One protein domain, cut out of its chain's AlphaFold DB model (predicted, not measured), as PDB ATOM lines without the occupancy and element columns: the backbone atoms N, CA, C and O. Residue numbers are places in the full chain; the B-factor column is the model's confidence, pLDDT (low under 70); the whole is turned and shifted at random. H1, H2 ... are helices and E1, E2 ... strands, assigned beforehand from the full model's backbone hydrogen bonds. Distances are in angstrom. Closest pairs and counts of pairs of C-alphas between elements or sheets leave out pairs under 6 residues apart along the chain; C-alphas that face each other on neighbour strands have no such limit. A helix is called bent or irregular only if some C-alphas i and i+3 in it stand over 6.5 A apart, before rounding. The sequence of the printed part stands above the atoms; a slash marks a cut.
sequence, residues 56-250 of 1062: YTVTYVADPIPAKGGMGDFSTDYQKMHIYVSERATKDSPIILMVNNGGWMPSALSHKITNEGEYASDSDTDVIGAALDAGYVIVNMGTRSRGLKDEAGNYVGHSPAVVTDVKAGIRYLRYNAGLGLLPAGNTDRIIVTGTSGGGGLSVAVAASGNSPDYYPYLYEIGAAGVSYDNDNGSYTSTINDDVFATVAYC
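Overview. This is residues 56 to 250 of the 1062 residues of the protein "S-layer homology domain-containing protein" of Thermoanaerobacterales bacterium (UniProt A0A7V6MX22). A twisted sheet of six strands has H2 and H3 packed on one face and the short H1 on the other, and beyond H2, away from the sheet, H4 and the small hairpin of E6 and E7 form one end of the domain. The printed part has 195 residues with four named helices and eight named strands, in the order E1 E2 E3 H1 E4 H2 E5 H3 H4 E6 E7 E8. The large sheet is mixed, in the order E1, E2, E4, E3, E5, E8. The class is mixed, helices and strands, though under half of the residues are in named elements. The whole is compact, with a radius of gyration of the C-alphas of 16.3 A and spans of 52 by 39 by 29 A.

Arrangement. E1, residues 56 to 59, and E2, residues 80 to 86, form an antiparallel hairpin, with N 56 and O 83 at 2.9 A. E4, residues 137 to 141, is antiparallel to E2, with N 84 and O 138 at 2.8 A. E3, residues 95 to 98, is parallel to E4, with N 98 and O 139 at 2.8 A. H1, residues 127 to 133, is over E4 at a height over the sheet of 8.8 A; E3, H1 and E4 are a strand-helix-strand unit, two parallel neighbour strands with a helix between along the chain, and its crossover is right-handed. E5, residues 190 to 195, is parallel to E3, with N 97 and O 191 at 2.8 A. H2, residues 161 to 178, is on the opposite face from H1; E4, H2 and E5 are a split unit, with E3 between its strands, and its crossover is right-handed. E8, residues 245 to 249, is parallel to E5, with N 247 and O 192 at 2.9 A. H3, residues 197 to 207, is over E5 and E8 at a height of 7.1 A, on the same face as H2. H2 touches H3 with residues 162 to 167 alone, at a steep tilt of 56 degrees; their closest C-alphas, of Val 163 and Val 205, are 6.2 A apart. H4, residues 212 to 220, is about perpendicular to H2 at 83 degrees and touches its residues 161 to 168 alone; the closest C-alphas, of Thr 164 and Leu 218, are 6.0 A apart. E6, residues 226 to 229, and E7, residues 234 to 237, form an antiparallel hairpin, with N 227 and O 236 at 3.0 A; the closest C-alphas of H4 and E6, of Tyr 219 and Val 226, are 5.5 A apart. Every O i to N i+4 pair is within hydrogen-bond range in H1, H2 and H3, and 3 of 5 are in H4, which is irregular, with C-alphas 213 and 216 7.2 A apart.

Along the chain. E1 begins at C-alpha 56, (28.180, 21.967, 348.146). From first to last C-alpha, E2 measures 19.8 A, H2 25.2 A, E5 17.0 A and H3 15.2 A. E8 ends at C-alpha 249, (14.988, 45.655, 347.506).

Size, cuts and confidence. The C-alphas farthest apart, of Asp 122 and Asp 231, are 56.1 A apart. The printed part has no cut. The links E1 to E2, E3 to H1, E4 to H2 and H2 to E5 are long; residues 67 to 68 pair antiparallel with residues 149 to 150. Mean pLDDT of the printed part is 94.5, and residues 230 to 233 are under 70.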
ATOM      1  N   TYR A  56      27.511  22.301 346.892       98.38
ATOM      2  CA  TYR A  56      28.180  21.967 348.146       98.38
ATOM      3  C   TYR A  56      27.294  22.405 349.301       98.38
ATOM      4  O   TYR A  56      26.834  23.541 349.320       98.38
ATOM      5  N   THR A  57      27.057  21.522 350.266       97.94
ATOM      6  CA  THR A  57      26.388  21.856 351.529       97.94
ATOM      7  C   THR A  57      27.425  21.891 352.634       97.94
ATOM      8  O   THR A  57      28.039  20.866 352.928       97.94
ATOM      9  N   VAL A  58      27.621  23.059 353.240       97.94
ATOM     10  CA  VAL A  58      28.691  23.276 354.221       97.94
ATOM     11  C   VAL A  58      28.196  24.042 355.431       97.94
ATOM     12  O   VAL A  58      27.315  24.890 355.312       97.94
ATOM     13  N   THR A  59      28.783  23.755 356.589       98.25
ATOM     14  CA  THR A  59      28.709  24.631 357.761       98.25
ATOM     15  C   THR A  59      29.799  25.681 357.608       98.25
ATOM     16  O   THR A  59      30.958  25.319 357.416       98.25
ATOM     17  N   TYR A  60      29.445  26.964 357.658       98.25
ATOM     18  CA  TYR A  60      30.400  28.046 357.382       98.25
ATOM     19  C   TYR A  60      31.109  28.593 358.631       98.25
ATOM     20  O   TYR A  60      31.898  29.530 358.536       98.25
ATOM     21  N   VAL A  61      30.852  27.992 359.796       98.12
ATOM     22  CA  VAL A  61      31.464  28.336 361.084       98.12
ATOM     23  C   VAL A  61      31.915  27.080 361.830       98.12
ATOM     24  O   VAL A  61      31.340  26.006 361.634       98.12
ATOM     25  N   ALA A  62      32.945  27.198 362.671       96.12
ATOM     26  CA  ALA A  62      33.504  26.056 363.394       96.12
ATOM     27  C   ALA A  62      32.640  25.641 364.598       96.12
ATOM     28  O   ALA A  62      32.557  24.449 364.898       96.12
ATOM     29  N   ASP A  63      31.948  26.602 365.219       95.00
ATOM     30  CA  ASP A  63      31.126  26.406 366.414       95.00
ATOM     31  C   ASP A  63      29.652  26.773 366.134       95.00
ATOM     32  O   ASP A  63      29.128  27.761 366.657       95.00
ATOM     33  N   PRO A  64      28.943  26.007 365.275       96.62
ATOM     34  CA  PRO A  64      27.559  26.306 364.938       96.62
ATOM     35  C   PRO A  64      26.633  26.067 366.134       96.62
ATOM     36  O   PRO A  64      26.740  25.060 366.835       96.62
ATOM     37  N   ILE A  65      25.654  26.949 366.314       96.25
ATOM     38  CA  ILE A  65      24.678  26.911 367.399       96.25
ATOM     39  C   ILE A  65      23.420  26.158 366.936       96.25
ATOM     40  O   ILE A  65      22.706  26.644 366.053       96.25
ATOM     41  N   PRO A  66      23.086  24.994 367.529       96.81
ATOM     42  CA  PRO A  66      21.804  24.344 367.291       96.81
ATOM     43  C   PRO A  66      20.665  25.225 367.808       96.81
ATOM     44  O   PRO A  66      20.576  25.507 369.004       96.81
ATOM     45  N   ALA A  67      19.778  25.645 366.911       96.25
ATOM     46  CA  ALA A  67      18.702  26.571 367.236       96.25
ATOM     47  C   ALA A  67      17.362  26.137 366.629       96.25
ATOM     48  O   ALA A  67      17.313  25.369 365.666       96.25
ATOM     49  N   LYS A  68      16.257  26.633 367.194       93.69
ATOM     50  CA  LYS A  68      14.906  26.433 366.652       93.69
ATOM     51  C   LYS A  68      14.025  27.667 366.787       93.69
ATOM     52  O   LYS A  68      14.129  28.414 367.758       93.69
ATOM     53  N   GLY A  69      13.096  27.808 365.845       85.19
ATOM     54  CA  GLY A  69      11.938  28.689 365.958       85.19
ATOM     55  C   GLY A  69      10.684  27.885 366.314       85.19
ATOM     56  O   GLY A  69      10.426  26.825 365.739       85.19
ATOM     57  N   GLY A  70       9.883  28.373 367.263       79.62
ATOM     58  CA  GLY A  70       8.605  27.749 367.625       79.62
ATOM     59  C   GLY A  70       8.723  26.292 368.109       79.62
ATOM     60  O   GLY A  70       9.562  25.966 368.947       79.62
ATOM     61  N   MET A  71       7.843  25.412 367.612       76.94
ATOM     62  CA  MET A  71       7.761  23.997 368.023       76.94
ATOM     63  C   MET A  71       8.665  23.044 367.211       76.94
ATOM     64  O   MET A  71       8.480  21.833 367.307       76.94
ATOM     65  N   GLY A  72       9.598  23.558 366.402       82.12
ATOM     66  CA  GLY A  72      10.504  22.733 365.592       82.12
ATOM     67  C   GLY A  72      11.571  21.976 366.398       82.12
ATOM     68  O   GLY A  72      11.675  22.118 367.621       82.12
ATOM     69  N   ASP A  73      12.387  21.193 365.692       90.00
ATOM     70  CA  ASP A  73      13.588  20.559 366.244       90.00
ATOM     71  C   ASP A  73      14.786  21.521 366.191       90.00
ATOM     72  O   ASP A  73      14.829  22.433 365.364       90.00
ATOM     73  N   PHE A  74      15.759  21.326 367.085       94.88
ATOM     74  CA  PHE A  74      17.021  22.069 367.047       94.88
ATOM     75  C   PHE A  74      17.843  21.653 365.827       94.88
ATOM     76  O   PHE A  74      18.041  20.462 365.586       94.88
ATOM     77  N   SER A  75      18.330  22.633 365.068       95.69
ATOM     78  CA  SER A  75      19.153  22.404 363.882       95.69
ATOM     79  C   SER A  75      20.249  23.458 363.753       95.69
ATOM     80  O   SER A  75      20.097  24.591 364.205       95.69
ATOM     81  N   THR A  76      21.347  23.087 363.093       96.12
ATOM     82  CA  THR A  76      22.417  24.005 362.679       96.12
ATOM     83  C   THR A  76      22.212  24.550 361.265       96.12
ATOM     84  O   THR A  76      23.093  25.216 360.737       96.12
ATOM     85  N   ASP A  77      21.061  24.301 360.628       96.75
ATOM     86  CA  ASP A  77      20.782  24.766 359.257       96.75
ATOM     87  C   ASP A  77      20.762  26.295 359.118       96.75
ATOM     88  O   ASP A  77      20.888  26.805 358.012       96.75
ATOM     89  N   TYR A  78      20.654  27.032 360.223       97.38
ATOM     90  CA  TYR A  78      20.811  28.489 360.255       97.38
ATOM     91  C   TYR A  78      22.271  28.945 360.136       97.38
ATOM     92  O   TYR A  78      22.513  30.136 360.025       97.38
ATOM     93  N   GLN A  79      23.236  28.024 360.180       98.19
ATOM     94  CA  GLN A  79      24.664  28.303 360.007       98.19
ATOM     95  C   GLN A  79      25.311  27.374 358.974       98.19
ATOM     96  O   GLN A  79      26.452  26.922 359.103       98.19
ATOM     97  N   LYS A  80      24.542  27.084 357.919       98.31
ATOM     98  CA  LYS A  80      24.989  26.362 356.731       98.31
ATOM     99  C   LYS A  80      24.684  27.144 355.465       98.31
ATOM    100  O   LYS A  80      23.796  27.992 355.448       98.31
ATOM    101  N   MET A  81      25.373  26.814 354.382       98.44
ATOM    102  CA  MET A  81      25.086  27.365 353.062       98.44
ATOM    103  C   MET A  81      25.170  26.314 351.961       98.44
ATOM    104  O   MET A  81      25.851  25.292 352.100       98.44
ATOM    105  N   HIS A  82      24.478  26.603 350.863       98.69
ATOM    106  CA  HIS A  82      24.674  25.944 349.585       98.69
ATOM    107  C   HIS A  82      25.529  26.830 348.682       98.69
ATOM    108  O   HIS A  82      25.198  27.999 348.498       98.69
ATOM    109  N   ILE A  83      26.589  26.264 348.108       98.75
ATOM    110  CA  ILE A  83      27.377  26.884 347.033       98.75
ATOM    111  C   ILE A  83      27.038  26.129 345.752       98.75
ATOM    112  O   ILE A  83      27.361  24.946 345.659       98.75
ATOM    113  N   TYR A  84      26.378  26.785 344.801       98.81
ATOM    114  CA  TYR A  84      25.995  26.228 343.507       98.81
ATOM    115  C   TYR A  84      26.965  26.696 342.422       98.81
ATOM    116  O   TYR A  84      27.208  27.892 342.264       98.81
ATOM    117  N   VAL A  85      27.496  25.743 341.666       98.50
ATOM    118  CA  VAL A  85      28.514  25.949 340.640       98.50
ATOM    119  C   VAL A  85      28.023  25.286 339.363       98.50
ATOM    120  O   VAL A  85      28.008  24.060 339.256       98.50
ATOM    121  N   SER A  86      27.569  26.095 338.408       97.44
ATOM    122  CA  SER A  86      27.178  25.588 337.094       97.44
ATOM    123  C   SER A  86      28.408  25.216 336.271       97.44
ATOM    124  O   SER A  86      29.498  25.748 336.481       97.44
ATOM    125  N   GLU A  87      28.238  24.356 335.271       95.81
ATOM    126  CA  GLU A  87      29.304  24.058 334.302       95.81
ATOM    127  C   GLU A  87      29.742  25.274 333.456       95.81
ATOM    128  O   GLU A  87      30.758  25.203 332.764       95.81
ATOM    129  N   ARG A  88      29.010  26.399 333.528       95.62
ATOM    130  CA  ARG A  88      29.390  27.693 332.933       95.62
ATOM    131  C   ARG A  88      30.279  28.541 333.851       95.62
ATOM    132  O   ARG A  88      30.936  29.455 333.360       95.62
ATOM    133  N   ALA A  89      30.297  28.273 335.156       97.00
ATOM    134  CA  ALA A  89      31.039  29.078 336.118       97.00
ATOM    135  C   ALA A  89      32.557  28.837 336.032       97.00
ATOM    136  O   ALA A  89      33.035  27.720 335.829       97.00
ATOM    137  N   THR A  90      33.327  29.903 336.228       95.44
ATOM    138  CA  THR A  90      34.794  29.926 336.193       95.44
ATOM    139  C   THR A  90      35.355  30.494 337.499       95.44
ATOM    140  O   THR A  90      34.608  30.930 338.372       95.44
ATOM    141  N   LYS A  91      36.682  30.503 337.667       92.75
ATOM    142  CA  LYS A  91      37.311  31.131 338.843       92.75
ATOM    143  C   LYS A  91      37.114  32.643 338.901       92.75
ATOM    144  O   LYS A  91      37.112  33.187 339.996       92.75
ATOM    145  N   ASP A  92      36.898  33.271 337.753       90.06
ATOM    146  CA  ASP A  92      36.694  34.715 337.646       90.06
ATOM    147  C   ASP A  92      35.206  35.086 337.747       90.06
ATOM    148  O   ASP A  92      34.865  36.256 337.904       90.06
ATOM    149  N   SER A  93      34.308  34.089 337.720       95.62
ATOM    150  CA  SER A  93      32.867  34.306 337.839       95.62
ATOM    151  C   SER A  93      32.509  35.075 339.115       95.62
ATOM    152  O   SER A  93      32.975  34.710 340.194       95.62
ATOM    153  N   PRO A  94      31.613  36.067 339.048       97.19
ATOM    154  CA  PRO A  94      31.052  36.704 340.235       97.19
ATOM    155  C   PRO A  94      30.314  35.710 341.133       97.19
ATOM    156  O   PRO A  94      29.849  34.655 340.682       97.19
ATOM    157  N   ILE A  95      30.172  36.071 342.408       98.75
ATOM    158  CA  ILE A  95      29.399  35.299 343.382       98.75
ATOM    159  C   ILE A  95      28.161  36.108 343.765       98.75
ATOM    160  O   ILE A  95      28.289  37.151 344.401       98.75
ATOM    161  N   ILE A  96      26.964  35.613 343.444       98.38
ATOM    162  CA  ILE A  96      25.715  36.180 343.964       98.38
ATOM    163  C   ILE A  96      25.371  35.505 345.296       98.38
ATOM    164  O   ILE A  96      25.128  34.299 345.370       98.38
ATOM    165  N   LEU A  97      25.389  36.286 346.372       98.75
ATOM    166  CA  LEU A  97      25.143  35.850 347.740       98.75
ATOM    167  C   LEU A  97      23.714  36.210 348.152       98.75
ATOM    168  O   LEU A  97      23.407  37.360 348.459       98.75
ATOM    169  N   MET A  98      22.836  35.214 348.171       97.69
ATOM    170  CA  MET A  98      21.418  35.388 348.465       97.69
ATOM    171  C   MET A  98      21.137  35.246 349.961       97.69
ATOM    172  O   MET A  98      21.373  34.186 350.556       97.69
ATOM    173  N   VAL A  99      20.540  36.286 350.544       97.12
ATOM    174  CA  VAL A  99      20.011  36.276 351.911       97.12
ATOM    175  C   VAL A  99      18.482  36.336 351.899       97.12
ATOM    176  O   VAL A  99      17.867  37.039 351.102       97.12
ATOM    177  N   ASN A 100      17.828  35.569 352.779       95.12
ATOM    178  CA  ASN A 100      16.379  35.318 352.707       95.12
ATOM    179  C   ASN A 100      15.646  35.696 354.002       95.12
ATOM    180  O   ASN A 100      14.747  34.984 354.456       95.12
ATOM    181  N   ASN A 101      16.048  36.803 354.619       95.81
ATOM    182  CA  ASN A 101      15.587  37.229 355.939       95.81
ATOM    183  C   ASN A 101      14.398  38.201 355.858       95.81
ATOM    184  O   ASN A 101      14.422  39.280 356.444       95.81
ATOM    185  N   GLY A 102      13.339  37.834 355.126       93.38
ATOM    186  CA  GLY A 102      12.112  38.640 355.045       93.38
ATOM    187  C   GLY A 102      11.548  38.961 356.437       93.38
ATOM    188  O   GLY A 102      11.457  38.079 357.293       93.38
ATOM    189  N   GLY A 103      11.225  40.234 356.693       91.88
ATOM    190  CA  GLY A 103      10.822  40.717 358.022       91.88
ATOM    191  C   GLY A 103      11.863  40.483 359.124       91.88
ATOM    192  O   GLY A 103      11.483  40.278 360.278       91.88
ATOM    193  N   TRP A 104      13.152  40.405 358.770       95.44
ATOM    194  CA  TRP A 104      14.268  40.061 359.658       95.44
ATOM    195  C   TRP A 104      14.103  38.715 360.369       95.44
ATOM    196  O   TRP A 104      14.689  38.485 361.423       95.44
ATOM    197  N   MET A 105      13.298  37.803 359.819       94.94
ATOM    198  CA  MET A 105      13.125  36.458 360.367       94.94
ATOM    199  C   MET A 105      14.366  35.593 360.109       94.94
ATOM    200  O   MET A 105      15.114  35.856 359.163       94.94
ATOM    201  N   PRO A 106      14.614  34.561 360.933       95.75
ATOM    202  CA  PRO A 106      15.692  33.611 360.692       95.75
ATOM    203  C   PRO A 106      15.436  32.836 359.401       95.75
ATOM    204  O   PRO A 106      14.288  32.538 359.062       95.75
ATOM    205  N   SER A 107      16.508  32.462 358.711       95.75
ATOM    206  CA  SER A 107      16.431  31.686 357.480       95.75
ATOM    207  C   SER A 107      17.140  30.353 357.666       95.75
ATOM    208  O   SER A 107      18.354  30.308 357.823       95.75
ATOM    209  N   ALA A 108      16.395  29.249 357.689       95.69
ATOM    210  CA  ALA A 108      17.012  27.926 357.664       95.69
ATOM    211  C   ALA A 108      17.496  27.614 356.240       95.69
ATOM    212  O   ALA A 108      16.819  27.964 355.266       95.69
ATOM    213  N   LEU A 109      18.633  26.922 356.114       96.62
ATOM    214  CA  LEU A 109      19.138  26.495 354.815       96.62
ATOM    215  C   LEU A 109      18.070  25.704 354.048       96.62
ATOM    216  O   LEU A 109      17.474  24.753 354.554       96.62
ATOM    217  N   SER A 110      17.845  26.101 352.802       94.69
ATOM    218  CA  SER A 110      16.936  25.433 351.877       94.69
ATOM    219  C   SER A 110      17.526  25.422 350.473       94.69
ATOM    220  O   SER A 110      18.307  26.304 350.111       94.69
ATOM    221  N   HIS A 111      17.145  24.430 349.670       94.75
ATOM    222  CA  HIS A 111      17.532  24.389 348.268       94.75
ATOM    223  C   HIS A 111      16.821  25.498 347.487       94.75
ATOM    224  O   HIS A 111      15.591  25.539 347.457       94.75
ATOM    225  N   LYS A 112      17.597  26.376 346.846       94.44
ATOM    226  CA  LYS A 112      17.080  27.370 345.889       94.44
ATOM    227  C   LYS A 112      17.051  26.838 344.468       94.44
ATOM    228  O   LYS A 112      16.152  27.176 343.707       94.44
ATOM    229  N   ILE A 113      17.998  25.957 344.158       97.06
ATOM    230  CA  ILE A 113      18.038  25.222 342.901       97.06
ATOM    231  C   ILE A 113      17.567  23.794 343.154       97.06
ATOM    232  O   ILE A 113      18.049  23.128 344.077       97.06
ATOM    233  N   THR A 114      16.613  23.333 342.350       96.25
ATOM    234  CA  THR A 114      16.052  21.981 342.432       96.25
ATOM    235  C   THR A 114      16.425  21.169 341.202       96.25
ATOM    236  O   THR A 114      16.488  21.712 340.104       96.25
ATOM    237  N   ASN A 115      16.630  19.862 341.376       96.94
ATOM    238  CA  ASN A 115      16.818  18.953 340.246       96.94
ATOM    239  C   ASN A 115      15.589  19.001 339.330       96.94
ATOM    240  O   ASN A 115      14.467  19.037 339.833       96.94
ATOM    241  N   GLU A 116      15.812  18.995 338.020       96.38
ATOM    242  CA  GLU A 116      14.794  19.181 336.976       96.38
ATOM    243  C   GLU A 116      14.053  20.533 337.062       96.38
ATOM    244  O   GLU A 116      12.978  20.688 336.488       96.38
ATOM    245  N   GLY A 117      14.602  21.518 337.788       97.06
ATOM    246  CA  GLY A 117      14.050  22.872 337.859       97.06
ATOM    247  C   GLY A 117      14.160  23.605 336.522       97.06
ATOM    248  O   GLY A 117      15.149  23.437 335.811       97.06
ATOM    249  N   GLU A 118      13.157  24.422 336.198       98.00
ATOM    250  CA  GLU A 118      13.130  25.277 335.006       98.00
ATOM    251  C   GLU A 118      13.383  26.733 335.403       98.00
ATOM    252  O   GLU A 118      12.715  27.252 336.300       98.00
ATOM    253  N   TYR A 119      14.338  27.367 334.727       97.94
ATOM    254  CA  TYR A 119      14.780  28.737 334.962       97.94
ATOM    255  C   TYR A 119      14.818  29.515 333.644       97.94
ATOM    256  O   TYR A 119      15.125  28.944 332.593       97.94
ATOM    257  N   ALA A 120      14.508  30.810 333.709       97.69
ATOM    258  CA  ALA A 120      14.463  31.711 332.559       97.69
ATOM    259  C   ALA A 120      15.544  32.792 332.675       97.69
ATOM    260  O   ALA A 120      15.569  33.532 333.660       97.69
ATOM    261  N   SER A 121      16.425  32.896 331.679       95.88
ATOM    262  CA  SER A 121      17.505  33.895 331.680       95.88
ATOM    263  C   SER A 121      17.000  35.322 331.468       95.88
ATOM    264  O   SER A 121      17.591  36.259 331.998       95.88
ATOM    265  N   ASP A 122      15.882  35.481 330.756       94.94
ATOM    266  CA  ASP A 122      15.317  36.753 330.294       94.94
ATOM    267  C   ASP A 122      14.109  37.239 331.123       94.94
ATOM    268  O   ASP A 122      13.372  38.143 330.718       94.94
ATOM    269  N   SER A 123      13.888  36.648 332.300       95.69
ATOM    270  CA  SER A 123      12.791  37.012 333.200       95.69
ATOM    271  C   SER A 123      13.197  38.106 334.184       95.69
ATOM    272  O   SER A 123      14.188  37.983 334.903       95.69
ATOM    273  N   ASP A 124      12.349  39.126 334.324       92.50
ATOM    274  CA  ASP A 124      12.481  40.175 335.347       92.50
ATOM    275  C   ASP A 124      12.257  39.683 336.784       92.50
ATOM    276  O   ASP A 124      12.386  40.466 337.720       92.50
ATOM    277  N   THR A 125      11.926  38.402 336.975       94.00
ATOM    278  CA  THR A 125      11.652  37.820 338.299       94.00
ATOM    279  C   THR A 125      12.519  36.619 338.660       94.00
ATOM    280  O   THR A 125      12.501  36.179 339.813       94.00
ATOM    281  N   ASP A 126      13.300  36.092 337.714       96.00
ATOM    282  CA  ASP A 126      14.107  34.887 337.918       96.00
ATOM    283  C   ASP A 126      15.596  35.215 338.092       96.00
ATOM    284  O   ASP A 126      16.403  35.138 337.167       96.00
ATOM    285  N   VAL A 127      15.967  35.556 339.327       95.19
ATOM    286  CA  VAL A 127      17.365  35.819 339.720       95.19
ATOM    287  C   VAL A 127      18.266  34.607 339.470       95.19
ATOM    288  O   VAL A 127      19.435  34.765 339.132       95.19
ATOM    289  N   ILE A 128      17.744  33.386 339.638       97.06
ATOM    290  CA  ILE A 128      18.532  32.162 339.460       97.06
ATOM    291  C   ILE A 128      18.805  31.947 337.974       97.06
ATOM    292  O   ILE A 128      19.947  31.681 337.614       97.06
ATOM    293  N   GLY A 129      17.794  32.103 337.119       97.38
ATOM    294  CA  GLY A 129      17.947  32.028 335.667       97.38
ATOM    295  C   GLY A 129      18.971  33.029 335.138       97.38
ATOM    296  O   GLY A 129      19.920  32.622 334.467       97.38
ATOM    297  N   ALA A 130      18.855  34.304 335.524       96.38
ATOM    298  CA  ALA A 130      19.814  35.344 335.146       96.38
ATOM    299  C   ALA A 130      21.245  35.037 335.641       96.38
ATOM    300  O   ALA A 130      22.210  35.145 334.883       96.38
ATOM    301  N   ALA A 131      21.398  34.578 336.889       96.62
ATOM    302  CA  ALA A 131      22.697  34.191 337.448       96.62
ATOM    303  C   ALA A 131      23.325  32.981 336.746       96.62
ATOM    304  O   ALA A 131      24.529  32.979 336.486       96.62
ATOM    305  N   LEU A 132      22.531  31.949 336.454       97.31
ATOM    306  CA  LEU A 132      22.999  30.756 335.752       97.31
ATOM    307  C   LEU A 132      23.430  31.093 334.324       97.31
ATOM    308  O   LEU A 132      24.461  30.581 333.876       97.31
ATOM    309  N   ASP A 133      22.682  31.956 333.631       95.19
ATOM    310  CA  ASP A 133      23.028  32.385 332.277       95.19
ATOM    311  C   ASP A 133      24.338  33.174 332.248       95.19
ATOM    312  O   ASP A 133      25.246  32.822 331.489       95.19
ATOM    313  N   ALA A 134      24.481  34.136 333.167       92.12
ATOM    314  CA  ALA A 134      25.688  34.938 333.350       92.12
ATOM    315  C   ALA A 134      26.888  34.149 333.917       92.12
ATOM    316  O   ALA A 134      27.984  34.694 334.052       92.12
ATOM    317  N   GLY A 135      26.708  32.866 334.257       95.25
ATOM    318  CA  GLY A 135      27.769  31.999 334.770       95.25
ATOM    319  C   GLY A 135      28.226  32.351 336.187       95.25
ATOM    320  O   GLY A 135      29.378  32.087 336.535       95.25
ATOM    321  N   TYR A 136      27.361  32.959 336.999       97.88
ATOM    322  CA  TYR A 136      27.675  33.318 338.382       97.88
ATOM    323  C   TYR A 136      27.682  32.071 339.271       97.88
ATOM    324  O   TYR A 136      26.916  31.124 339.070       97.88
ATOM    325  N   VAL A 137      28.518  32.090 340.306       98.75
ATOM    326  CA  VAL A 137      28.372  31.166 341.433       98.75
ATOM    327  C   VAL A 137      27.242  31.683 342.313       98.75
ATOM    328  O   VAL A 137      27.239  32.850 342.700       98.75
ATOM    329  N   ILE A 138      26.281  30.825 342.642       98.75
ATOM    330  CA  ILE A 138      25.130  31.203 343.470       98.75
ATOM    331  C   ILE A 138      25.352  30.644 344.868       98.75
ATOM    332  O   ILE A 138      25.515  29.436 345.042       98.75
ATOM    333  N   VAL A 139      25.334  31.503 345.882       98.81
ATOM    334  CA  VAL A 139      25.425  31.093 347.284       98.81
ATOM    335  C   VAL A 139      24.110  31.401 347.976       98.81
ATOM    336  O   VAL A 139      23.661  32.540 347.994       98.81
ATOM    337  N   ASN A 140      23.495  30.383 348.573       98.19
ATOM    338  CA  ASN A 140      22.305  30.544 349.400       98.19
ATOM    339  C   ASN A 140      22.631  30.200 350.851       98.19
ATOM    340  O   ASN A 140      23.012  29.065 351.149       98.19
ATOM    341  N   MET A 141      22.447  31.164 351.749       95.19
ATOM    342  CA  MET A 141      22.781  31.004 353.159       95.19
ATOM    343  C   MET A 141      21.552  30.742 354.024       95.19
ATOM    344  O   MET A 141      20.511  31.383 353.865       95.19
ATOM    345  N   GLY A 142      21.703  29.831 354.983       97.50
ATOM    346  CA  GLY A 142      20.948  29.890 356.224       97.50
ATOM    347  C   GLY A 142      21.613  30.878 357.184       97.50
ATOM    348  O   GLY A 142      22.842  30.956 357.233       97.50
ATOM    349  N   THR A 143      20.809  31.634 357.922       97.94
ATOM    350  CA  THR A 143      21.243  32.671 358.869       97.94
ATOM    351  C   THR A 143      20.342  32.674 360.102       97.94
ATOM    352  O   THR A 143      19.112  32.538 360.008       97.94
ATOM    353  N   ARG A 144      20.933  32.843 361.288       97.88
ATOM    354  CA  ARG A 144      20.183  33.110 362.520       97.88
ATOM    355  C   ARG A 144      19.541  34.489 362.438       97.88
ATOM    356  O   ARG A 144      20.016  35.364 361.731       97.88
ATOM    357  N   SER A 145      18.447  34.671 363.168       96.25
ATOM    358  CA  SER A 145      17.823  35.971 363.429       96.25
ATOM    359  C   SER A 145      16.731  35.809 364.499       96.25
ATOM    360  O   SER A 145      16.593  34.737 365.099       96.25
ATOM    361  N   ARG A 146      15.954  36.868 364.732       92.06
ATOM    362  CA  ARG A 146      14.981  37.027 365.819       92.06
ATOM    363  C   ARG A 146      14.120  35.798 366.123       92.06
ATOM    364  O   ARG A 146      13.635  35.102 365.233       92.06
ATOM    365  N   GLY A 147      13.895  35.553 367.411       90.69
ATOM    366  CA  GLY A 147      13.018  34.487 367.903       90.69
ATOM    367  C   GLY A 147      13.620  33.079 367.943       90.69
ATOM    368  O   GLY A 147      12.967  32.168 368.460       90.69
ATOM    369  N   LEU A 148      14.847  32.875 367.449       94.94
ATOM    370  CA  LEU A 148      15.548  31.599 367.601       94.94
ATOM    371  C   LEU A 148      16.031  31.378 369.030       94.94
ATOM    372  O   LEU A 148      16.642  32.264 369.627       94.94
ATOM    373  N   LYS A 149      15.823  30.156 369.529       95.12
ATOM    374  CA  LYS A 149      16.356  29.695 370.813       95.12
ATOM    375  C   LYS A 149      17.338  28.549 370.653       95.12
ATOM    376  O   LYS A 149      17.118  27.698 369.791       95.12
ATOM    377  N   ASP A 150      18.347  28.505 371.517       95.44
ATOM    378  CA  ASP A 150      19.230  27.351 371.708       95.44
ATOM    379  C   ASP A 150      18.597  26.269 372.608       95.44
ATOM    380  O   ASP A 150      17.480  26.417 373.125       95.44
ATOM    381  N   GLU A 151      19.310  25.156 372.799       94.81
ATOM    382  CA  GLU A 151      18.867  24.035 373.642       94.81
ATOM    383  C   GLU A 151      18.659  24.412 375.118       94.81
ATOM    384  O   GLU A 151      17.852  23.781 375.806       94.81
ATOM    385  N   ALA A 152      19.346  25.453 375.599       94.19
ATOM    386  CA  ALA A 152      19.196  25.990 376.948       94.19
ATOM    387  C   ALA A 152      18.004  26.959 377.078       94.19
ATOM    388  O   ALA A 152      17.623  27.321 378.193       94.19
ATOM    389  N   GLY A 153      17.372  27.329 375.962       92.00
ATOM    390  CA  GLY A 153      16.246  28.254 375.901       92.00
ATOM    391  C   GLY A 153      16.649  29.726 375.797       92.00
ATOM    392  O   GLY A 153      15.760  30.575 375.895       92.00
ATOM    393  N   ASN A 154      17.934  30.024 375.591       93.56
ATOM    394  CA  ASN A 154      18.426  31.375 375.347       93.56
ATOM    395  C   ASN A 154      18.118  31.803 373.915       93.56
ATOM    396  O   ASN A 154      18.217  31.002 372.988       93.56
ATOM    397  N   TYR A 155      17.791  33.074 373.731       93.19
ATOM    398  CA  TYR A 155      17.674  33.715 372.435       93.19
ATOM    399  C   TYR A 155      19.070  33.910 371.836       93.19
ATOM    400  O   TYR A 155      19.918  34.588 372.409       93.19
ATOM    401  N   VAL A 156      19.301  33.284 370.682       95.25
ATOM    402  CA  VAL A 156      20.601  33.260 369.971       95.25
ATOM    403  C   VAL A 156      20.530  33.917 368.595       95.25
ATOM    404  O   VAL A 156      21.413  33.750 367.755       95.25
ATOM    405  N   GLY A 157      19.427  34.618 368.351       94.88
ATOM    406  CA  GLY A 157      19.124  35.278 367.091       94.88
ATOM    407  C   GLY A 157      18.888  36.777 367.217       94.88
ATOM    408  O   GLY A 157      18.499  37.398 366.232       94.88
ATOM    409  N   HIS A 158      19.090  37.369 368.399       94.81
ATOM    410  CA  HIS A 158      19.129  38.826 368.497       94.81
ATOM    411  C   HIS A 158      20.242  39.382 367.608       94.81
ATOM    412  O   HIS A 158      21.241  38.708 367.339       94.81
ATOM    413  N   SER A 159      20.075  40.620 367.155       95.75
ATOM    414  CA  SER A 159      21.150  41.383 366.536       95.75
ATOM    415  C   SER A 159      22.399  41.325 367.435       95.75
ATOM    416  O   SER A 159      22.265  41.337 368.661       95.75
ATOM    417  N   PRO A 160      23.609  41.196 366.867       95.81
ATOM    418  CA  PRO A 160      23.933  41.233 365.440       95.81
ATOM    419  C   PRO A 160      24.042  39.848 364.777       95.81
ATOM    420  O   PRO A 160      24.712  39.724 363.750       95.81
ATOM    421  N   ALA A 161      23.434  38.788 365.331       97.81
ATOM    422  CA  ALA A 161      23.649  37.405 364.875       97.81
ATOM    423  C   ALA A 161      23.435  37.217 363.363       97.81
ATOM    424  O   ALA A 161      24.237  36.561 362.704       97.81
ATOM    425  N   VAL A 162      22.399  37.849 362.807       97.62
ATOM    426  CA  VAL A 162      22.046  37.752 361.384       97.62
ATOM    427  C   VAL A 162      23.109  38.348 360.451       97.62
ATOM    428  O   VAL A 162      23.469  37.717 359.461       97.62
ATOM    429  N   VAL A 163      23.665  39.519 360.778       98.62
ATOM    430  CA  VAL A 163      24.735  40.158 359.987       98.62
ATOM    431  C   VAL A 163      26.055  39.412 360.191       98.62
ATOM    432  O   VAL A 163      26.787  39.162 359.235       98.62
ATOM    433  N   THR A 164      26.318  38.981 361.430       98.62
ATOM    434  CA  THR A 164      27.487  38.168 361.800       98.62
ATOM    435  C   THR A 164      27.544  36.875 360.988       98.62
ATOM    436  O   THR A 164      28.603  36.510 360.483       98.62
ATOM    437  N   ASP A 165      26.408  36.198 360.816       98.81
ATOM    438  CA  ASP A 165      26.315  34.958 360.050       98.81
ATOM    439  C   ASP A 165      26.643  35.166 358.564       98.81
ATOM    440  O   ASP A 165      27.429  34.404 358.002       98.81
ATOM    441  N   VAL A 166      26.127  36.230 357.934       98.81
ATOM    442  CA  VAL A 166      26.457  36.546 356.531       98.81
ATOM    443  C   VAL A 166      27.944  36.872 356.374       98.81
ATOM    444  O   VAL A 166      28.604  36.327 355.487       98.81
ATOM    445  N   LYS A 167      28.504  37.687 357.277       98.81
ATOM    446  CA  LYS A 167      29.943  38.000 357.309       98.81
ATOM    447  C   LYS A 167      30.802  36.746 357.484       98.81
ATOM    448  O   LYS A 167      31.818  36.592 356.808       98.81
ATOM    449  N   ALA A 168      30.383  35.809 358.333       98.81
ATOM    450  CA  ALA A 168      31.065  34.528 358.495       98.81
ATOM    451  C   ALA A 168      31.019  33.673 357.216       98.81
ATOM    452  O   ALA A 168      32.024  33.056 356.860       98.81
ATOM    453  N   GLY A 169      29.903  33.687 356.479       98.75
ATOM    454  CA  GLY A 169      29.798  33.056 355.159       98.75
ATOM    455  C   GLY A 169      30.769  33.640 354.132       98.75
ATOM    456  O   GLY A 169      31.473  32.888 353.458       98.75
ATOM    457  N   ILE A 170      30.873  34.969 354.056       98.88
ATOM    458  CA  ILE A 170      31.836  35.663 353.181       98.88
ATOM    459  C   ILE A 170      33.273  35.250 353.532       98.88
ATOM    460  O   ILE A 170      34.051  34.864 352.653       98.88
ATOM    461  N   ARG A 171      33.609  35.237 354.828       98.56
ATOM    462  CA  ARG A 171      34.919  34.786 355.326       98.56
ATOM    463  C   ARG A 171      35.199  33.333 354.973       98.56
ATOM    464  O   ARG A 171      36.321  33.021 354.586       98.56
ATOM    465  N   TYR A 172      34.204  32.451 355.060       98.81
ATOM    466  CA  TYR A 172      34.346  31.055 354.649       98.81
ATOM    467  C   TYR A 172      34.687  30.933 353.160       98.81
ATOM    468  O   TYR A 172      35.572  30.153 352.796       98.81
ATOM    469  N   LEU A 173      34.004  31.690 352.291       98.75
ATOM    470  CA  LEU A 173      34.277  31.685 350.851       98.75
ATOM    471  C   LEU A 173      35.711  32.153 350.573       98.75
ATOM    472  O   LEU A 173      36.460  31.446 349.900       98.75
ATOM    473  N   ARG A 174      36.124  33.284 351.162       98.25
ATOM    474  CA  ARG A 174      37.482  33.846 351.028       98.25
ATOM    475  C   ARG A 174      38.561  32.919 351.589       98.25
ATOM    476  O   ARG A 174      39.591  32.716 350.950       98.25
ATOM    477  N   TYR A 175      38.307  32.285 352.734       96.62
ATOM    478  CA  TYR A 175      39.197  31.283 353.319       96.62
ATOM    479  C   TYR A 175      39.442  30.118 352.355       96.62
ATOM    480  O   TYR A 175      40.585  29.765 352.063       96.62
ATOM    481  N   ASN A 176      38.371  29.560 351.791       97.69
ATOM    482  CA  ASN A 176      38.460  28.418 350.886       97.69
ATOM    483  C   ASN A 176      39.002  28.774 349.497       97.69
ATOM    484  O   ASN A 176      39.658  27.938 348.873       97.69
ATOM    485  N   ALA A 177      38.802  30.009 349.032       94.75
ATOM    486  CA  ALA A 177      39.501  30.536 347.866       94.75
ATOM    487  C   ALA A 177      41.016  30.633 348.127       94.75
ATOM    488  O   ALA A 177      41.806  30.142 347.320       94.75
ATOM    489  N   GLY A 178      41.427  31.147 349.294       92.00
ATOM    490  CA  GLY A 178      42.832  31.222 349.715       92.00
ATOM    491  C   GLY A 178      43.520  29.857 349.855       92.00
ATOM    492  O   GLY A 178      44.713  29.732 349.581       92.00
ATOM    493  N   LEU A 179      42.768  28.810 350.208       90.94
ATOM    494  CA  LEU A 179      43.244  27.420 350.208       90.94
ATOM    495  C   LEU A 179      43.245  26.763 348.815       90.94
ATOM    496  O   LEU A 179      43.733  25.642 348.665       90.94
ATOM    497  N   GLY A 180      42.690  27.425 347.795       92.62
ATOM    498  CA  GLY A 180      42.516  26.867 346.453       92.62
ATOM    499  C   GLY A 180      41.468  25.751 346.373       92.62
ATOM    500  O   GLY A 180      41.509  24.956 345.434       92.62
ATOM    501  N   LEU A 181      40.560  25.673 347.352       95.19
ATOM    502  CA  LEU A 181      39.512  24.653 347.442       95.19
ATOM    503  C   LEU A 181      38.207  25.082 346.768       95.19
ATOM    504  O   LEU A 181      37.438  24.218 346.353       95.19
ATOM    505  N   LEU A 182      37.955  26.388 346.636       95.81
ATOM    506  CA  LEU A 182      36.775  26.893 345.938       95.81
ATOM    507  C   LEU A 182      36.873  26.564 344.426       95.81
ATOM    508  O   LEU A 182      37.835  26.988 343.777       95.81
ATOM    509  N   PRO A 183      35.930  25.790 343.846       94.62
ATOM    510  CA  PRO A 183      36.054  25.289 342.470       94.62
ATOM    511  C   PRO A 183      35.885  26.381 341.402       94.62
ATOM    512  O   PRO A 183      36.514  26.307 340.347       94.62
ATOM    513  N   ALA A 184      35.059  27.387 341.687       97.25
ATOM    514  CA  ALA A 184      34.738  28.532 340.842       97.25
ATOM    515  C   ALA A 184      34.309  29.705 341.738       97.25
ATOM    516  O   ALA A 184      33.925  29.481 342.887       97.25
ATOM    517  N   GLY A 185      34.313  30.923 341.206       96.88
ATOM    518  CA  GLY A 185      33.894  32.125 341.918       96.88
ATOM    519  C   GLY A 185      35.060  33.001 342.376       96.88
ATOM    520  O   GLY A 185      35.968  32.529 343.063       96.88
ATOM    521  N   ASN A 186      34.984  34.289 342.050       95.25
ATOM    522  CA  ASN A 186      35.890  35.327 342.507       95.25
ATOM    523  C   ASN A 186      35.327  35.973 343.781       95.25
ATOM    524  O   ASN A 186      34.297  36.650 343.767       95.25
ATOM    525  N   THR A 187      36.016  35.775 344.905       96.94
ATOM    526  CA  THR A 187      35.581  36.278 346.215       96.94
ATOM    527  C   THR A 187      35.771  37.784 346.409       96.94
ATOM    528  O   THR A 187      35.297  38.328 347.408       96.94
ATOM    529  N   ASP A 188      36.411  38.460 345.456       92.62
ATOM    530  CA  ASP A 188      36.487  39.923 345.381       92.62
ATOM    531  C   ASP A 188      35.327  40.507 344.557       92.62
ATOM    532  O   ASP A 188      35.234  41.720 344.381       92.62
ATOM    533  N   ARG A 189      34.430  39.652 344.038       95.56
ATOM    534  CA  ARG A 189      33.226  39.999 343.261       95.56
ATOM    535  C   ARG A 189      31.963  39.400 343.887       95.56
ATOM    536  O   ARG A 189      31.077  38.904 343.193       95.56
ATOM    537  N   ILE A 190      31.896  39.415 345.220       98.75
ATOM    538  CA  ILE A 190      30.704  38.997 345.968       98.75
ATOM    539  C   ILE A 190      29.661  40.113 345.904       98.75
ATOM    540  O   ILE A 190      29.924  41.233 346.339       98.75
ATOM    541  N   ILE A 191      28.475  39.788 345.395       98.81
ATOM    542  CA  ILE A 191      27.314  40.674 345.324       98.81
ATOM    543  C   ILE A 191      26.264  40.133 346.287       98.81
ATOM    544  O   ILE A 191      25.760  39.030 346.088       98.81
ATOM    545  N   VAL A 192      25.941  40.873 347.347       98.69
ATOM    546  CA  VAL A 192      24.904  40.454 348.303       98.69
ATOM    547  C   VAL A 192      23.528  40.911 347.826       98.69
ATOM    548  O   VAL A 192      23.371  42.036 347.358       98.69
ATOM    549  N   THR A 193      22.518  40.044 347.909       98.12
ATOM    550  CA  THR A 193      21.161  40.384 347.471       98.12
ATOM    551  C   THR A 193      20.071  39.876 348.403       98.12
ATOM    552  O   THR A 193      20.153  38.778 348.958       98.12
ATOM    553  N   GLY A 194      19.029  40.696 348.565       97.56
ATOM    554  CA  GLY A 194      17.893  40.400 349.426       97.56
ATOM    555  C   GLY A 194      16.745  41.398 349.275       97.56
ATOM    556  O   GLY A 194      16.883  42.468 348.684       97.56
ATOM    557  N   THR A 195      15.590  41.038 349.837       98.00
ATOM    558  CA  THR A 195      14.351  41.831 349.797       98.00
ATOM    559  C   THR A 195      13.788  42.037 351.200       98.00
ATOM    560  O   THR A 195      13.867  41.121 352.025       98.00
ATOM    561  N   SER A 196      13.168  43.189 351.473       96.69
ATOM    562  CA  SER A 196      12.553  43.507 352.769       96.69
ATOM    563  C   SER A 196      13.613  43.498 353.881       96.69
ATOM    564  O   SER A 196      14.673  44.101 353.729       96.69
ATOM    565  N   GLY A 197      13.407  42.766 354.978       96.81
ATOM    566  CA  GLY A 197      14.460  42.540 355.979       96.81
ATOM    567  C   GLY A 197      15.720  41.860 355.419       96.81
ATOM    568  O   GLY A 197      16.813  42.086 355.925       96.81
ATOM    569  N   GLY A 198      15.608  41.094 354.327       97.81
ATOM    570  CA  GLY A 198      16.767  40.610 353.576       97.81
ATOM    571  C   GLY A 198      17.477  41.736 352.821       97.81
ATOM    572  O   GLY A 198      18.693  41.720 352.737       97.81
ATOM    573  N   GLY A 199      16.739  42.731 352.323       98.44
ATOM    574  CA  GLY A 199      17.308  43.947 351.738       98.44
ATOM    575  C   GLY A 199      18.032  44.774 352.797       98.44
ATOM    576  O   GLY A 199      19.166  45.180 352.571       98.44
ATOM    577  N   GLY A 200      17.426  44.913 353.984       98.38
ATOM    578  CA  GLY A 200      18.036  45.539 355.161       98.38
ATOM    579  C   GLY A 200      19.331  44.847 355.592       98.38
ATOM    580  O   GLY A 200      20.346  45.497 355.829       98.38
ATOM    581  N   LEU A 201      19.334  43.514 355.603       98.69
ATOM    582  CA  LEU A 201      20.531  42.713 355.851       98.69
ATOM    583  C   LEU A 201      21.609  42.927 354.779       98.69
ATOM    584  O   LEU A 201      22.774  43.102 355.129       98.69
ATOM    585  N   SER A 202      21.239  42.947 353.495       98.75
ATOM    586  CA  SER A 202      22.180  43.193 352.394       98.75
ATOM    587  C   SER A 202      22.878  44.544 352.530       98.75
ATOM    588  O   SER A 202      24.099  44.608 352.425       98.75
ATOM    589  N   VAL A 203      22.131  45.617 352.816       98.62
ATOM    590  CA  VAL A 203      22.716  46.957 352.989       98.62
ATOM    591  C   VAL A 203      23.526  47.084 354.280       98.62
ATOM    592  O   VAL A 203      24.576  47.716 354.270       98.62
ATOM    593  N   ALA A 204      23.122  46.429 355.373       98.25
ATOM    594  CA  ALA A 204      23.913  46.404 356.603       98.25
ATOM    595  C   ALA A 204      25.260  45.688 356.402       98.25
ATOM    596  O   ALA A 204      26.291  46.159 356.880       98.25
ATOM    597  N   VAL A 205      25.279  44.572 355.663       98.62
ATOM    598  CA  VAL A 205      26.521  43.868 355.296       98.62
ATOM    599  C   VAL A 205      27.386  44.736 354.387       98.62
ATOM    600  O   VAL A 205      28.582  44.852 354.641       98.62
ATOM    601  N   ALA A 206      26.779  45.357 353.372       98.44
ATOM    602  CA  ALA A 206      27.480  46.180 352.397       98.44
ATOM    603  C   ALA A 206      28.084  47.453 352.998       98.44
ATOM    604  O   ALA A 206      29.175  47.822 352.595       98.44
ATOM    605  N   ALA A 207      27.437  48.096 353.972       97.25
ATOM    606  CA  ALA A 207      27.985  49.290 354.622       97.25
ATOM    607  C   ALA A 207      29.099  48.974 355.635       97.25
ATOM    608  O   ALA A 207      29.942  49.812 355.913       97.25
ATOM    609  N   SER A 208      29.100  47.779 356.232       96.12
ATOM    610  CA  SER A 208      29.918  47.491 357.420       96.12
ATOM    611  C   SER A 208      31.082  46.531 357.169       96.12
ATOM    612  O   SER A 208      31.491  45.811 358.087       96.12
ATOM    613  N   GLY A 209      31.580  46.425 355.933       94.44
ATOM    614  CA  GLY A 209      32.671  45.512 355.577       94.44
ATOM    615  C   GLY A 209      33.858  45.636 356.534       94.44
ATOM    616  O   GLY A 209      34.210  46.724 356.959       94.44
ATOM    617  N   ASN A 210      34.449  44.525 356.964       91.62
ATOM    618  CA  ASN A 210      35.636  44.501 357.833       91.62
ATOM    619  C   ASN A 210      35.494  45.177 359.204       91.62
ATOM    620  O   ASN A 210      36.480  45.255 359.939       91.62
ATOM    621  N   SER A 211      34.287  45.587 359.588       91.25
ATOM    622  CA  SER A 211      34.063  46.342 360.809       91.25
ATOM    623  C   SER A 211      34.453  45.564 362.075       91.25
ATOM    624  O   SER A 211      33.984  44.430 362.269       91.25
ATOM    625  N   PRO A 212      35.263  46.153 362.981       87.94
ATOM    626  CA  PRO A 212      35.663  45.504 364.226       87.94
ATOM    627  C   PRO A 212      34.491  45.281 365.191       87.94
ATOM    628  O   PRO A 212      34.597  44.423 366.068       87.94
ATOM    629  N   ASP A 213      33.360  45.971 364.996       91.00
ATOM    630  CA  ASP A 213      32.139  45.782 365.788       91.00
ATOM    631  C   ASP A 213      31.658  44.319 365.774       91.00
ATOM    632  O   ASP A 213      31.094  43.835 366.759       91.00
ATOM    633  N   TYR A 214      31.910  43.587 364.683       95.06
ATOM    634  CA  TYR A 214      31.466  42.201 364.509       95.06
ATOM    635  C   TYR A 214      32.481  41.166 364.995       95.06
ATOM    636  O   TYR A 214      32.113  40.005 365.172       95.06
ATOM    637  N   TYR A 215      33.747  41.535 365.223       92.75
ATOM    638  CA  TYR A 215      34.797  40.555 365.528       92.75
ATOM    639  C   TYR A 215      34.532  39.730 366.796       92.75
ATOM    640  O   TYR A 215      34.769  38.520 366.745       92.75
ATOM    641  N   PRO A 216      33.996  40.294 367.899       89.69
ATOM    642  CA  PRO A 216      33.626  39.493 369.062       89.69
ATOM    643  C   PRO A 216      32.632  38.375 368.733       89.69
ATOM    644  O   PRO A 216      32.829  37.229 369.138       89.69
ATOM    645  N   TYR A 217      31.612  38.694 367.937       94.69
ATOM    646  CA  TYR A 217      30.543  37.773 367.557       94.69
ATOM    647  C   TYR A 217      31.000  36.751 366.509       94.69
ATOM    648  O   TYR A 217      30.605  35.588 366.551       94.69
ATOM    649  N   LEU A 218      31.865  37.169 365.581       96.88
ATOM    650  CA  LEU A 218      32.494  36.289 364.597       96.88
ATOM    651  C   LEU A 218      33.431  35.280 365.270       96.88
ATOM    652  O   LEU A 218      33.428  34.104 364.910       96.88
ATOM    653  N   TYR A 219      34.208  35.722 366.263       94.75
ATOM    654  CA  TYR A 219      35.052  34.840 367.064       94.75
ATOM    655  C   TYR A 219      34.218  33.823 367.850       94.75
ATOM    656  O   TYR A 219      34.562  32.646 367.861       94.75
ATOM    657  N   GLU A 220      33.116  34.257 368.472       92.38
ATOM    658  CA  GLU A 220      32.255  33.399 369.299       92.38
ATOM    659  C   GLU A 220      31.698  32.190 368.536       92.38
ATOM    660  O   GLU A 220      31.598  31.105 369.101       92.38
ATOM    661  N   ILE A 221      31.370  32.360 367.253       94.94
ATOM    662  CA  ILE A 221      30.867  31.266 366.410       94.94
ATOM    663  C   ILE A 221      31.978  30.503 365.681       94.94
ATOM    664  O   ILE A 221      31.694  29.548 364.963       94.94
ATOM    665  N   GLY A 222      33.241  30.905 365.833       95.19
ATOM    666  CA  GLY A 222      34.367  30.279 365.144       95.19
ATOM    667  C   GLY A 222      34.383  30.575 363.641       95.19
ATOM    668  O   GLY A 222      34.600  29.673 362.828       95.19
ATOM    669  N   ALA A 223      34.108  31.823 363.249       97.31
ATOM    670  CA  ALA A 223      34.238  32.273 361.865       97.31
ATOM    671  C   ALA A 223      35.710  32.289 361.408       97.31
ATOM    672  O   ALA A 223      36.630  32.531 362.194       97.31
ATOM    673  N   ALA A 224      35.943  32.073 360.111       94.81
ATOM    674  CA  ALA A 224      37.296  32.026 359.563       94.81
ATOM    675  C   ALA A 224      38.049  33.360 359.741       94.81
ATOM    676  O   ALA A 224      37.538  34.444 359.438       94.81
ATOM    677  N   GLY A 225      39.309  33.265 360.174       88.38
ATOM    678  CA  GLY A 225      40.245  34.388 360.189       88.38
ATOM    679  C   GLY A 225      40.031  35.414 361.299       88.38
ATOM    680  O   GLY A 225      40.573  36.506 361.176       88.38
ATOM    681  N   VAL A 226      39.272  35.097 362.354       86.94
ATOM    682  CA  VAL A 226      39.151  35.944 363.553       86.94
ATOM    683  C   VAL A 226      39.808  35.260 364.745       86.94
ATOM    684  O   VAL A 226      39.580  34.079 365.001       86.94
ATOM    685  N   SER A 227      40.611  36.004 365.497       84.00
ATOM    686  CA  SER A 227      41.251  35.521 366.722       84.00
ATOM    687  C   SER A 227      41.085  36.512 367.865       84.00
ATOM    688  O   SER A 227      41.111  37.723 367.650       84.00
ATOM    689  N   TYR A 228      40.954  35.983 369.081       79.81
ATOM    690  CA  TYR A 228      40.974  36.754 370.318       79.81
ATOM    691  C   TYR A 228      42.349  36.654 370.980       79.81
ATOM    692  O   TYR A 228      42.848  35.555 371.241       79.81
ATOM    693  N   ASP A 229      42.949  37.802 371.263       79.50
ATOM    694  CA  ASP A 229      44.206  37.900 371.989       79.50
ATOM    695  C   ASP A 229      43.920  38.108 373.485       79.50
ATOM    696  O   ASP A 229      43.493  39.178 373.927       79.50
ATOM    697  N   ASN A 230      44.156  37.060 374.281       67.06
ATOM    698  CA  ASN A 230      43.929  37.081 375.729       67.06
ATOM    699  C   ASN A 230      44.850  38.065 376.473       67.06
ATOM    700  O   ASN A 230      44.523  38.449 377.596       67.06
ATOM    701  N   ASP A 231      45.989  38.449 375.890       60.12
ATOM    702  CA  ASP A 231      46.995  39.264 376.576       60.12
ATOM    703  C   ASP A 231      46.633  40.757 376.554       60.12
ATOM    704  O   ASP A 231      46.899  41.476 377.521       60.12
ATOM    705  N   ASN A 232      45.980  41.229 375.488       68.94
ATOM    706  CA  ASN A 232      45.526  42.621 375.349       68.94
ATOM    707  C   ASN A 232      43.994  42.781 375.296       68.94
ATOM    708  O   ASN A 232      43.505  43.910 375.297       68.94
ATOM    709  N   GLY A 233      43.238  41.678 375.291       69.50
ATOM    710  CA  GLY A 233      41.778  41.679 375.287       69.50
ATOM    711  C   GLY A 233      41.153  42.167 373.979       69.50
ATOM    712  O   GLY A 233      40.018  42.641 374.006       69.50
ATOM    713  N   SER A 234      41.878  42.087 372.859       78.44
ATOM    714  CA  SER A 234      41.429  42.573 371.550       78.44
ATOM    715  C   SER A 234      41.132  41.442 370.565       78.44
ATOM    716  O   SER A 234      41.621  40.318 370.702       78.44
ATOM    717  N   TYR A 235      40.318  41.751 369.557       79.81
ATOM    718  CA  TYR A 235      40.045  40.857 368.438       79.81
ATOM    719  C   TYR A 235      40.808  41.325 367.201       79.81
ATOM    720  O   TYR A 235      40.840  42.518 366.899       79.81
ATOM    721  N   THR A 236      41.384  40.385 366.460       80.12
ATOM    722  CA  THR A 236      42.092  40.651 365.203       80.12
ATOM    723  C   THR A 236      41.500  39.828 364.071       80.12
ATOM    724  O   THR A 236      41.041  38.706 364.290       80.12
ATOM    725  N   SER A 237      41.570  40.362 362.852       83.12
ATOM    726  CA  SER A 237      41.077  39.710 361.641       83.12
ATOM    727  C   SER A 237      42.189  39.569 360.595       83.12
ATOM    728  O   SER A 237      42.929  40.518 360.353       83.12
ATOM    729  N   THR A 238      42.310  38.397 359.967       81.12
ATOM    730  CA  THR A 238      43.238  38.118 358.846       81.12
ATOM    731  C   THR A 238      42.520  37.879 357.519       81.12
ATOM    732  O   THR A 238      43.169  37.676 356.496       81.12
ATOM    733  N   ILE A 239      41.189  37.815 357.547       88.44
ATOM    734  CA  ILE A 239      40.329  37.595 356.383       88.44
ATOM    735  C   ILE A 239      39.284  38.693 356.387       88.44
ATOM    736  O   ILE A 239      38.714  39.004 357.430       88.44
ATOM    737  N   ASN A 240      39.029  39.262 355.224       90.19
ATOM    738  CA  ASN A 240      38.082  40.348 355.100       90.19
ATOM    739  C   ASN A 240      36.643  39.833 354.893       90.19
ATOM    740  O   ASN A 240      36.449  38.746 354.347       90.19
ATOM    741  N   ASP A 241      35.632  40.633 355.231       96.12
ATOM    742  CA  ASP A 241      34.200  40.391 354.995       96.12
ATOM    743  C   ASP A 241      33.449  41.532 354.281       96.12
ATOM    744  O   ASP A 241      32.217  41.526 354.256       96.12
ATOM    745  N   ASP A 242      34.170  42.480 353.671       96.31
ATOM    746  CA  ASP A 242      33.606  43.406 352.678       96.31
ATOM    747  C   ASP A 242      33.041  42.670 351.448       96.31
ATOM    748  O   ASP A 242      33.400  41.526 351.150       96.31
ATOM    749  N   VAL A 243      32.141  43.342 350.732       98.25
ATOM    750  CA  VAL A 243      31.527  42.847 349.495       98.25
ATOM    751  C   VAL A 243      31.759  43.838 348.364       98.25
ATOM    752  O   VAL A 243      31.970  45.028 348.583       98.25
ATOM    753  N   PHE A 244      31.705  43.340 347.134       97.19
ATOM    754  CA  PHE A 244      31.918  44.151 345.944       97.19
ATOM    755  C   PHE A 244      30.722  45.056 345.648       97.19
ATOM    756  O   PHE A 244      30.898  46.215 345.280       97.19
ATOM    757  N   ALA A 245      29.510  44.525 345.804       98.44
ATOM    758  CA  ALA A 245      28.287  45.259 345.526       98.44
ATOM    759  C   ALA A 245      27.101  44.727 346.336       98.44
ATOM    760  O   ALA A 245      27.146  43.624 346.893       98.44
ATOM    761  N   THR A 246      26.010  45.487 346.344       98.69
ATOM    762  CA  THR A 246      24.714  45.043 346.870       98.69
ATOM    763  C   THR A 246      23.586  45.298 345.876       98.69
ATOM    764  O   THR A 246      23.562  46.335 345.218       98.69
ATOM    765  N   VAL A 247      22.652  44.347 345.782       98.62
ATOM    766  CA  VAL A 247      21.371  44.471 345.068       98.62
ATOM    767  C   VAL A 247      20.255  44.284 346.092       98.62
ATOM    768  O   VAL A 247      19.908  43.155 346.456       98.62
ATOM    769  N   ALA A 248      19.713  45.389 346.592       98.56
ATOM    770  CA  ALA A 248      18.799  45.401 347.724       98.56
ATOM    771  C   ALA A 248      17.425  45.979 347.359       98.56
ATOM    772  O   ALA A 248      17.303  47.066 346.795       98.56
ATOM    773  N   TYR A 249      16.375  45.255 347.734       98.56
ATOM    774  CA  TYR A 249      14.988  45.655 347.506       98.56
ATOM    775  C   TYR A 249      14.281  45.965 348.823       98.56
ATOM    776  O   TYR A 249      14.353  45.161 349.756       98.56
ATOM    777  N   CYS A 250      13.598  47.108 348.860       96.75
ATOM    778  CA  CYS A 250      12.936  47.738 350.006       96.75
ATOM    779  C   CYS A 250      13.633  47.464 351.356       96.75
ATOM    780  O   CYS A 250      13.061  46.773 352.211       96.75
TER     781      CYS A 250